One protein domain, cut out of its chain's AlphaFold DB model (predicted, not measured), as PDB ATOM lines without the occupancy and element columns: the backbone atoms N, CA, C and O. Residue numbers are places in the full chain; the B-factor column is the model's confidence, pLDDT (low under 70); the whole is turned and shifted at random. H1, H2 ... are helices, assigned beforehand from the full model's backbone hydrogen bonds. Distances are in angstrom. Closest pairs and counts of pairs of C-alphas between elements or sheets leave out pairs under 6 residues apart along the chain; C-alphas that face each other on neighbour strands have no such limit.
ATOM      1  N   ALA A   2      -3.424  -0.276 -21.419       66.62
ATOM      2  CA  ALA A   2      -2.726  -1.454 -21.981       66.62
ATOM      3  C   ALA A   2      -1.212  -1.371 -22.327       66.62
ATOM      4  O   ALA A   2      -0.611  -2.402 -22.626       66.62
ATOM      5  N   GLY A   3      -0.580  -0.193 -22.330       60.56
ATOM      6  CA  GLY A   3       0.883  -0.077 -22.396       60.56
ATOM      7  C   GLY A   3       1.582  -0.409 -21.069       60.56
ATOM      8  O   GLY A   3       2.669  -0.977 -21.086       60.56
ATOM      9  N   PHE A   4       0.945  -0.110 -19.932       55.78
ATOM     10  CA  PHE A   4       1.510  -0.314 -18.597       55.78
ATOM     11  C   PHE A   4       1.562  -1.799 -18.218       55.78
ATOM     12  O   PHE A   4       2.631  -2.286 -17.861       55.78
ATOM     13  N   GLU A   5       0.472  -2.557 -18.414       74.38
ATOM     14  CA  GLU A   5       0.482  -4.023 -18.264       74.38
ATOM     15  C   GLU A   5       1.583  -4.688 -19.106       74.38
ATOM     16  O   GLU A   5       2.295  -5.558 -18.608       74.38
ATOM     17  N   LYS A   6       1.770  -4.261 -20.364       71.56
ATOM     18  CA  LYS A   6       2.818  -4.814 -21.241       71.56
ATOM     19  C   LYS A   6       4.226  -4.530 -20.719       71.56
ATOM     20  O   LYS A   6       5.073  -5.416 -20.774       71.56
ATOM     21  N   LEU A   7       4.470  -3.323 -20.201       58.62
ATOM     22  CA  LEU A   7       5.754  -2.976 -19.595       58.62
ATOM     23  C   LEU A   7       6.004  -3.784 -18.317       58.62
ATOM     24  O   LEU A   7       7.106  -4.290 -18.133       58.62
ATOM     25  N   LYS A   8       4.981  -3.964 -17.475       72.06
ATOM     26  CA  LYS A   8       5.076  -4.771 -16.253       72.06
ATOM     27  C   LYS A   8       5.447  -6.225 -16.563       72.06
ATOM     28  O   LYS A   8       6.428  -6.719 -16.024       72.06
ATOM     29  N   VAL A   9       4.755  -6.859 -17.515       79.56
ATOM     30  CA  VAL A   9       5.072  -8.227 -17.976       79.56
ATOM     31  C   VAL A   9       6.490  -8.327 -18.557       79.56
ATOM     32  O   VAL A   9       7.176  -9.319 -18.326       79.56
ATOM     33  N   TYR A  10       6.957  -7.305 -19.285       69.81
ATOM     34  CA  TYR A  10       8.330  -7.267 -19.799       69.81
ATOM     35  C   TYR A  10       9.374  -7.170 -18.675       69.81
ATOM     36  O   TYR A  10      10.364  -7.896 -18.709       69.81
ATOM     37  N   VAL A  11       9.149  -6.315 -17.671       69.31
ATOM     38  CA  VAL A  11      10.049  -6.153 -16.516       69.31
ATOM     39  C   VAL A  11      10.073  -7.416 -15.650       69.31
ATOM     40  O   VAL A  11      11.158  -7.884 -15.315       69.31
ATOM     41  N   ASP A  12       8.915  -8.017 -15.366       75.19
ATOM     42  CA  ASP A  12       8.813  -9.277 -14.610       75.19
ATOM     43  C   ASP A  12       9.494 -10.451 -15.351       75.19
ATOM     44  O   ASP A  12      10.042 -11.364 -14.730       75.19
ATOM     45  N   GLY A  13       9.496 -10.426 -16.691       73.06
ATOM     46  CA  GLY A  13      10.188 -11.402 -17.540       73.06
ATOM     47  C   GLY A  13      11.679 -11.122 -17.778       73.06
ATOM     48  O   GLY A  13      12.386 -11.992 -18.299       73.06
ATOM     49  N   PHE A  14      12.181  -9.935 -17.421       68.75
ATOM     50  CA  PHE A  14      13.549  -9.522 -17.724       68.75
ATOM     51  C   PHE A  14      14.553 -10.235 -16.812       68.75
ATOM     52  O   PHE A  14      14.610  -9.999 -15.606       68.75
ATOM     53  N   LYS A  15      15.397 -11.093 -17.393       63.19
ATOM     54  CA  LYS A  15      16.480 -11.769 -16.665       63.19
ATOM     55  C   LYS A  15      17.762 -10.934 -16.749       63.19
ATOM     56  O   LYS A  15      18.328 -10.834 -17.841       63.19
ATOM     57  N   PRO A  16      18.265 -10.369 -15.631       62.91
ATOM     58  CA  PRO A  16      19.536  -9.661 -15.629       62.91
ATOM     59  C   PRO A  16      20.656 -10.581 -16.104       62.91
ATOM     60  O   PRO A  16      20.718 -11.761 -15.749       62.91
ATOM     61  N   CYS A  17      21.548 -10.035 -16.918       60.88
ATOM     62  CA  CYS A  17      22.604 -10.821 -17.525       60.88
ATOM     63  C   CYS A  17      23.687 -11.129 -16.491       60.88
ATOM     64  O   CYS A  17      24.449 -10.257 -16.077       60.88
ATOM     65  N   ARG A  18      23.715 -12.391 -16.059       65.56
ATOM     66  CA  ARG A  18      24.711 -12.924 -15.131       65.56
ATOM     67  C   ARG A  18      26.058 -12.966 -15.844       65.56
ATOM     68  O   ARG A  18      26.139 -13.491 -16.955       65.56
ATOM     69  N   VAL A  19      27.098 -12.441 -15.206       65.12
ATOM     70  CA  VAL A  19      28.472 -12.633 -15.675       65.12
ATOM     71  C   VAL A  19      28.803 -14.116 -15.521       65.12
ATOM     72  O   VAL A  19      28.620 -14.684 -14.444       65.12
ATOM     73  N   ILE A  20      29.262 -14.748 -16.596       70.44
ATOM     74  CA  ILE A  20      29.762 -16.125 -16.589       70.44
ATOM     75  C   ILE A  20      31.287 -16.109 -16.659       70.44
ATOM     76  O   ILE A  20      31.891 -15.258 -17.309       70.44
ATOM     77  N   THR A  21      31.908 -17.028 -15.935       67.94
ATOM     78  CA  THR A  21      33.347 -17.291 -15.989       67.94
ATOM     79  C   THR A  21      33.697 -18.051 -17.270       67.94
ATOM     80  O   THR A  21      32.825 -18.608 -17.934       67.94
ATOM     81  N   SER A  22      34.988 -18.142 -17.595       62.09
ATOM     82  CA  SER A  22      35.488 -18.933 -18.732       62.09
ATOM     83  C   SER A  22      35.181 -20.437 -18.641       62.09
ATOM     84  O   SER A  22      35.307 -21.137 -19.641       62.09
ATOM     85  N   LEU A  23      34.760 -20.931 -17.471       71.69
ATOM     86  CA  LEU A  23      34.314 -22.311 -17.243       71.69
ATOM     87  C   LEU A  23      32.792 -22.492 -17.425       71.69
ATOM     88  O   LEU A  23      32.286 -23.600 -17.294       71.69
ATOM     89  N   GLY A  24      32.051 -21.417 -17.725       67.75
ATOM     90  CA  GLY A  24      30.589 -21.413 -17.875       67.75
ATOM     91  C   GLY A  24      29.813 -21.150 -16.577       67.75
ATOM     92  O   GLY A  24      28.643 -20.769 -16.631       67.75
ATOM     93  N   ASP A  25      30.459 -21.273 -15.415       73.56
ATOM     94  CA  ASP A  25      29.847 -20.999 -14.112       73.56
ATOM     95  C   ASP A  25      29.571 -19.510 -13.900       73.56
ATOM     96  O   ASP A  25      30.341 -18.651 -14.334       73.56
ATOM     97  N   ALA A  26      28.503 -19.181 -13.171       75.31
ATOM     98  CA  ALA A  26      28.185 -17.796 -12.837       75.31
ATOM     99  C   ALA A  26      29.256 -17.188 -11.917       75.31
ATOM    100  O   ALA A  26      29.454 -17.649 -10.793       75.31
ATOM    101  N   ALA A  27      29.900 -16.112 -12.373       75.94
ATOM    102  CA  ALA A  27      30.855 -15.361 -11.574       75.94
ATOM    103  C   ALA A  27      30.157 -14.791 -10.332       75.94
ATOM    104  O   ALA A  27      29.050 -14.255 -10.427       75.94
ATOM    105  N   LEU A  28      30.800 -14.899  -9.172       80.69
ATOM    106  CA  LEU A  28      30.262 -14.411  -7.904       80.69
ATOM    107  C   LEU A  28      30.891 -13.068  -7.515       80.69
ATOM    108  O   LEU A  28      32.023 -12.756  -7.886       80.69
ATOM    109  N   ASP A  29      30.140 -12.263  -6.771       76.75
ATOM    110  CA  ASP A  29      30.627 -11.049  -6.130       76.75
ATOM    111  C   ASP A  29      31.310 -11.346  -4.779       76.75
ATOM    112  O   ASP A  29      31.375 -12.483  -4.305       76.75
ATOM    113  N   LYS A  30      31.794 -10.289  -4.116       80.19
ATOM    114  CA  LYS A  30      32.422 -10.352  -2.781       80.19
ATOM    115  C   LYS A  30      31.491 -10.834  -1.649       80.19
ATOM    116  O   LYS A  30      31.938 -10.952  -0.513       80.19
ATOM    117  N   HIS A  31      30.211 -11.073  -1.939       80.44
ATOM    118  CA  HIS A  31      29.189 -11.570  -1.021       80.44
ATOM    119  C   HIS A  31      28.651 -12.953  -1.439       80.44
ATOM    120  O   HIS A  31      27.665 -13.420  -0.868       80.44
ATOM    121  N   GLY A  32      29.273 -13.611  -2.426       78.50
ATOM    122  CA  GLY A  32      28.860 -14.926  -2.923       78.50
ATOM    123  C   GLY A  32      27.588 -14.911  -3.778       78.50
ATOM    124  O   GLY A  32      27.037 -15.975  -4.061       78.50
ATOM    125  N   LYS A  33      27.096 -13.739  -4.198       78.19
ATOM    126  CA  LYS A  33      25.931 -13.619  -5.086       78.19
ATOM    127  C   LYS A  33      26.373 -13.583  -6.551       78.19
ATOM    128  O   LYS A  33      27.461 -13.088  -6.831       78.19
ATOM    129  N   PRO A  34      25.554 -14.054  -7.512       77.50
ATOM    130  CA  PRO A  34      25.876 -13.930  -8.929       77.50
ATOM    131  C   PRO A  34      26.114 -12.466  -9.315       77.50
ATOM    132  O   PRO A  34      25.225 -11.629  -9.150       77.50
ATOM    133  N   ARG A  35      27.301 -12.170  -9.845       71.94
ATOM    134  CA  ARG A  35      27.681 -10.850 -10.344       71.94
ATOM    135  C   ARG A  35      26.798 -10.509 -11.542       71.94
ATOM    136  O   ARG A  35      26.783 -11.217 -12.551       71.94
ATOM    137  N   ILE A  36      26.054  -9.421 -11.409       66.06
ATOM    138  CA  ILE A  36      25.262  -8.808 -12.474       66.06
ATOM    139  C   ILE A  36      26.003  -7.534 -12.852       66.06
ATOM    140  O   ILE A  36      26.255  -6.700 -11.982       66.06
ATOM    141  N   GLU A  37      26.360  -7.387 -14.124       59.62
ATOM    142  CA  GLU A  37      27.002  -6.168 -14.613       59.62
ATOM    143  C   GLU A  37      26.094  -5.349 -15.524       59.62
ATOM    144  O   GLU A  37      25.245  -5.918 -16.222       59.62
ATOM    145  N   PRO A  38      26.284  -4.017 -15.560       56.72
ATOM    146  CA  PRO A  38      25.671  -3.178 -16.573       56.72
ATOM    147  C   PRO A  38      26.137  -3.641 -17.957       56.72
ATOM    148  O   PRO A  38      27.304  -3.493 -18.316       56.72
ATOM    149  N   ARG A  39      25.224  -4.193 -18.761       60.81
ATOM    150  CA  ARG A  39      25.500  -4.392 -20.186       60.81
ATOM    151  C   ARG A  39      25.436  -3.043 -20.885       60.81
ATOM    152  O   ARG A  39      24.377  -2.419 -20.915       60.81
ATOM    153  N   PHE A  40      26.539  -2.632 -21.502       58.53
ATOM    154  CA  PHE A  40      26.508  -1.548 -22.472       58.53
ATOM    155  C   PHE A  40      25.806  -2.045 -23.742       58.53
ATOM    156  O   PHE A  40      26.365  -2.822 -24.517       58.53
ATOM    157  N   VAL A  41      24.549  -1.644 -23.928       65.38
ATOM    158  CA  VAL A  41      23.739  -2.012 -25.094       65.38
ATOM    159  C   VAL A  41      23.735  -0.841 -26.064       65.38
ATOM    160  O   VAL A  41      23.193   0.218 -25.755       65.38
ATOM    161  N   ASN A  42      24.292  -1.027 -27.263       70.94
ATOM    162  CA  ASN A  42      24.158  -0.030 -28.323       70.94
ATOM    163  C   ASN A  42      22.722  -0.081 -28.875       70.94
ATOM    164  O   ASN A  42      22.406  -0.858 -29.779       70.94
ATOM    165  N   THR A  43      21.850   0.742 -28.295       73.25
ATOM    166  CA  THR A  43      20.422   0.833 -28.627       73.25
ATOM    167  C   THR A  43      20.188   1.173 -30.096       73.25
ATOM    168  O   THR A  43      19.260   0.637 -30.693       73.25
ATOM    169  N   LYS A  44      21.056   1.979 -30.720       71.81
ATOM    170  CA  LYS A  44      20.978   2.326 -32.148       71.81
ATOM    171  C   LYS A  44      21.168   1.102 -33.051       71.81
ATOM    172  O   LYS A  44      20.403   0.920 -33.994       71.81
ATOM    173  N   LEU A  45      22.141   0.237 -32.746       73.75
ATOM    174  CA  LEU A  45      22.319  -1.038 -33.453       73.75
ATOM    175  C   LEU A  45      21.185  -2.024 -33.142       73.75
ATOM    176  O   LEU A  45      20.684  -2.674 -34.059       73.75
ATOM    177  N   LEU A  46      20.730  -2.101 -31.887       78.69
ATOM    178  CA  LEU A  46      19.636  -2.992 -31.494       78.69
ATOM    179  C   LEU A  46      18.324  -2.637 -32.216       78.69
ATOM    180  O   LEU A  46      17.706  -3.501 -32.825       78.69
ATOM    181  N   LEU A  47      17.959  -1.351 -32.251       77.81
ATOM    182  CA  LEU A  47      16.784  -0.841 -32.969       77.81
ATOM    183  C   LEU A  47      16.912  -0.940 -34.501       77.81
ATOM    184  O   LEU A  47      15.905  -0.867 -35.202       77.81
ATOM    185  N   SER A  48      18.125  -1.131 -35.034       77.44
ATOM    186  CA  SER A  48      18.345  -1.407 -36.463       77.44
ATOM    187  C   SER A  48      18.144  -2.883 -36.846       77.44
ATOM    188  O   SER A  48      18.064  -3.207 -38.036       77.44
ATOM    189  N   CYS A  49      18.037  -3.789 -35.866       83.12
ATOM    190  CA  CYS A  49      17.810  -5.212 -36.113       83.12
ATOM    191  C   CYS A  49      16.390  -5.451 -36.640       83.12
ATOM    192  O   CYS A  49      15.401  -5.199 -35.960       83.12
ATOM    193  N   LYS A  50      16.285  -5.993 -37.858       87.50
ATOM    194  CA  LYS A  50      14.997  -6.320 -38.501       87.50
ATOM    195  C   LYS A  50      14.459  -7.711 -38.142       87.50
ATOM    196  O   LYS A  50      13.356  -8.057 -38.552       87.50
ATOM    197  N   THR A  51      15.239  -8.531 -37.433       86.12
ATOM    198  CA  THR A  51      14.880  -9.907 -37.061       86.12
ATOM    199  C   THR A  51      15.387 -10.246 -35.660       86.12
ATOM    200  O   THR A  51      16.486  -9.842 -35.274       86.12
ATOM    201  N   ALA A  52      14.621 -11.061 -34.928       76.56
ATOM    202  CA  ALA A  52      14.998 -11.541 -33.598       76.56
ATOM    203  C   ALA A  52      16.327 -12.325 -33.603       76.56
ATOM    204  O   ALA A  52      17.070 -12.302 -32.626       76.56
ATOM    205  N   THR A  53      16.679 -13.003 -34.699       83.00
ATOM    206  CA  THR A  53      17.966 -13.712 -34.816       83.00
ATOM    207  C   THR A  53      19.149 -12.742 -34.859       83.00
ATOM    208  O   THR A  53      20.168 -12.987 -34.211       83.00
ATOM    209  N   ALA A  54      19.019 -11.622 -35.582       75.31
ATOM    210  CA  ALA A  54      20.043 -10.580 -35.620       75.31
ATOM    211  C   ALA A  54      20.176  -9.881 -34.258       75.31
ATOM    212  O   ALA A  54      21.290  -9.700 -33.775       75.31
ATOM    213  N   GLU A  55      19.045  -9.585 -33.610       77.88
ATOM    214  CA  GLU A  55      18.973  -9.014 -32.260       77.88
ATOM    215  C   GLU A  55      19.703  -9.894 -31.229       77.88
ATOM    216  O   GLU A  55      20.625  -9.434 -30.555       77.88
ATOM    217  N   ASN A  56      19.373 -11.191 -31.169       75.56
ATOM    218  CA  ASN A  56      20.021 -12.147 -30.266       75.56
ATOM    219  C   ASN A  56      21.527 -12.297 -30.551       75.56
ATOM    220  O   ASN A  56      22.332 -12.344 -29.621       75.56
ATOM    221  N   THR A  57      21.927 -12.323 -31.828       79.62
ATOM    222  CA  THR A  57      23.347 -12.404 -32.225       79.62
ATOM    223  C   THR A  57      24.122 -11.158 -31.789       79.62
ATOM    224  O   THR A  57      25.251 -11.261 -31.306       79.62
ATOM    225  N   LEU A  58      23.520  -9.976 -31.936       77.50
ATOM    226  CA  LEU A  58      24.106  -8.701 -31.531       77.50
ATOM    227  C   LEU A  58      24.269  -8.620 -30.004       77.50
ATOM    228  O   LEU A  58      25.343  -8.266 -29.522       77.50
ATOM    229  N   LEU A  59      23.231  -9.004 -29.252       76.12
ATOM    230  CA  LEU A  59      23.251  -9.048 -27.785       76.12
ATOM    231  C   LEU A  59      24.269 -10.058 -27.232       76.12
ATOM    232  O   LEU A  59      24.843  -9.808 -26.171       76.12
ATOM    233  N   GLY A  60      24.512 -11.166 -27.943       72.44
ATOM    234  CA  GLY A  60      25.604 -12.100 -27.651       72.44
ATOM    235  C   GLY A  60      26.969 -11.426 -27.788       72.44
ATOM    236  O   GLY A  60      27.677 -11.263 -26.797       72.44
ATOM    237  N   ARG A  61      27.282 -10.902 -28.982       74.75
ATOM    238  CA  ARG A  61      28.575 -10.247 -29.272       74.75
ATOM    239  C   ARG A  61      28.898  -9.070 -28.343       74.75
ATOM    240  O   ARG A  61      30.064  -8.831 -28.043       74.75
ATOM    241  N   MET A  62      27.887  -8.331 -27.879       69.81
ATOM    242  CA  MET A  62      28.074  -7.253 -26.895       69.81
ATOM    243  C   MET A  62      28.487  -7.771 -25.509       69.81
ATOM    244  O   MET A  62      29.239  -7.092 -24.812       69.81
ATOM    245  N   ALA A  63      28.031  -8.961 -25.108       64.25
ATOM    246  CA  ALA A  63      28.449  -9.593 -23.858       64.25
ATOM    247  C   ALA A  63      29.913 -10.061 -23.919       64.25
ATOM    248  O   ALA A  63      30.658  -9.891 -22.952       64.25
ATOM    249  N   ASP A  64      30.327 -10.586 -25.072       64.31
ATOM    250  CA  ASP A  64      31.697 -11.043 -25.314       64.31
ATOM    251  C   ASP A  64      32.678  -9.855 -25.326       64.31
ATOM    252  O   ASP A  64      33.682  -9.866 -24.616       64.31
ATOM    253  N   LEU A  65      32.346  -8.776 -26.050       64.00
ATOM    254  CA  LEU A  65      33.180  -7.569 -26.135       64.00
ATOM    255  C   LEU A  65      33.352  -6.861 -24.779       64.00
ATOM    256  O   LEU A  65      34.446  -6.398 -24.463       64.00
ATOM    257  N   ALA A  66      32.293  -6.784 -23.965       62.41
ATOM    258  CA  ALA A  66      32.376  -6.210 -22.620       62.41
ATOM    259  C   ALA A  66      33.284  -7.044 -21.696       62.41
ATOM    260  O   ALA A  66      34.066  -6.490 -20.919       62.41
ATOM    261  N   SER A  67      33.220  -8.372 -21.825       64.19
ATOM    262  CA  SER A  67      34.075  -9.301 -21.082       64.19
ATOM    263  C   SER A  67      35.547  -9.158 -21.491       64.19
ATOM    264  O   SER A  67      36.430  -9.149 -20.633       64.19
ATOM    265  N   GLU A  68      35.812  -8.957 -22.785       62.69
ATOM    266  CA  GLU A  68      37.156  -8.738 -23.328       62.69
ATOM    267  C   GLU A  68      37.762  -7.394 -22.886       62.69
ATOM    268  O   GLU A  68      38.905  -7.344 -22.436       62.69
ATOM    269  N   LEU A  69      36.980  -6.307 -22.911       64.69
ATOM    270  CA  LEU A  69      37.393  -4.999 -22.383       64.69
ATOM    271  C   LEU A  69      37.795  -5.081 -20.904       64.69
ATOM    272  O   LEU A  69      38.829  -4.544 -20.504       64.69
ATOM    273  N   MET A  70      37.014  -5.792 -20.088       65.19
ATOM    274  CA  MET A  70      37.357  -6.009 -18.683       65.19
ATOM    275  C   MET A  70      38.596  -6.882 -18.487       65.19
ATOM    276  O   MET A  70      39.374  -6.622 -17.566       65.19
ATOM    277  N   ARG A  71      38.806  -7.889 -19.343       70.50
ATOM    278  CA  ARG A  71      40.019  -8.712 -19.333       70.50
ATOM    279  C   ARG A  71      41.260  -7.862 -19.608       70.50
ATOM    280  O   ARG A  71      42.188  -7.893 -18.806       70.50
ATOM    281  N   ILE A  72      41.224  -7.016 -20.638       70.50
ATOM    282  CA  ILE A  72      42.315  -6.087 -20.980       70.50
ATOM    283  C   ILE A  72      42.610  -5.118 -19.819       70.50
ATOM    284  O   ILE A  72      43.768  -4.929 -19.450       70.50
ATOM    285  N   VAL A  73      41.582  -4.540 -19.185       64.88
ATOM    286  CA  VAL A  73      41.756  -3.637 -18.026       64.88
ATOM    287  C   VAL A  73      42.328  -4.366 -16.798       64.88
ATOM    288  O   VAL A  73      43.099  -3.779 -16.033       64.88
ATOM    289  N   ALA A  74      41.981  -5.639 -16.595       68.06
ATOM    290  CA  ALA A  74      42.549  -6.462 -15.528       68.06
ATOM    291  C   ALA A  74      44.017  -6.838 -15.804       68.06
ATOM    292  O   ALA A  74      44.848  -6.737 -14.899       68.06
ATOM    293  N   GLU A  75      44.345  -7.204 -17.046       70.12
ATOM    294  CA  GLU A  75      45.706  -7.531 -17.493       70.12
ATOM    295  C   GLU A  75      46.635  -6.301 -17.383       70.12
ATOM    296  O   GLU A  75      47.697  -6.398 -16.765       70.12
ATOM    297  N   GLN A  76      46.193  -5.110 -17.814       62.62
ATOM    298  CA  GLN A  76      46.955  -3.855 -17.656       62.62
ATOM    299  C   GLN A  76      47.215  -3.468 -16.186       62.62
ATOM    300  O   GLN A  76      48.244  -2.869 -15.876       62.62
ATOM    301  N   LYS A  77      46.329  -3.831 -15.246       57.84
ATOM    302  CA  LYS A  77      46.569  -3.644 -13.799       57.84
ATOM    303  C   LYS A  77      47.512  -4.690 -13.187       57.84
ATOM    304  O   LYS A  77      47.960  -4.503 -12.050       57.84
ATOM    305  N   GLY A  78      47.811  -5.776 -13.903       52.34
ATOM    306  CA  GLY A  78      48.724  -6.833 -13.467       52.34
ATOM    307  C   GLY A  78      50.206  -6.485 -13.640       52.34
ATOM    308  O   GLY A  78      51.040  -6.955 -12.860       52.34
TER     309      GLY A  78
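What this domain is: This is residues 2 to 78 of the 210 residues of an uncharacterized protein of Trifolium pratense (UniProt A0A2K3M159). Start with free-standing H1, which sticks out at one end; a long looping stretch without named elements, residues 14 to 42, then leads to short H2 and long H3, whose residues 68 to 78 also stick out. The 77 printed residues include three named helices in the order H1, H2, H3, and no named strand: all helix. The whole is loose, with a radius of gyration of the C-alphas of 15.5 A, and elongated, spanning 51 by 30 by 20 A.

Where its parts are: Find C-alpha 2 at (-2.726, -1.454, -21.981); H1 runs from there to residue 13, 16.9 A. H2 holds residues 43 to 48, 8.4 A. H3, residues 52 to 78, runs 39.6 A to C-alpha 78 at (48.724, -6.833, -13.467).

How they stand to each other: H1 is apart from H2 and H3. H2 and H3 form a helical hairpin over a tight link. They only just touch, with 3 pairs of C-alphas within 8 A, through residues 55 to 59 of H3 alone; the closest C-alphas, of Leu 46 and Glu 55, are 6.1 A apart. They run opposite ways at a shallow tilt of 32 degrees, only just short of steep. In H2 and H3 every O i to N i+4 pair is within hydrogen-bond range; in H1, 7 of 8.

The domain as a whole: The two farthest C-alphas, of Ala 2 and Gly 78, are 52.4 A apart. The printed part has no cut; the link from H1 to H2 is long. Mean pLDDT of the printed part is 70.3, with 35 residues under 70, among them 14 to 19 and 62 to 70.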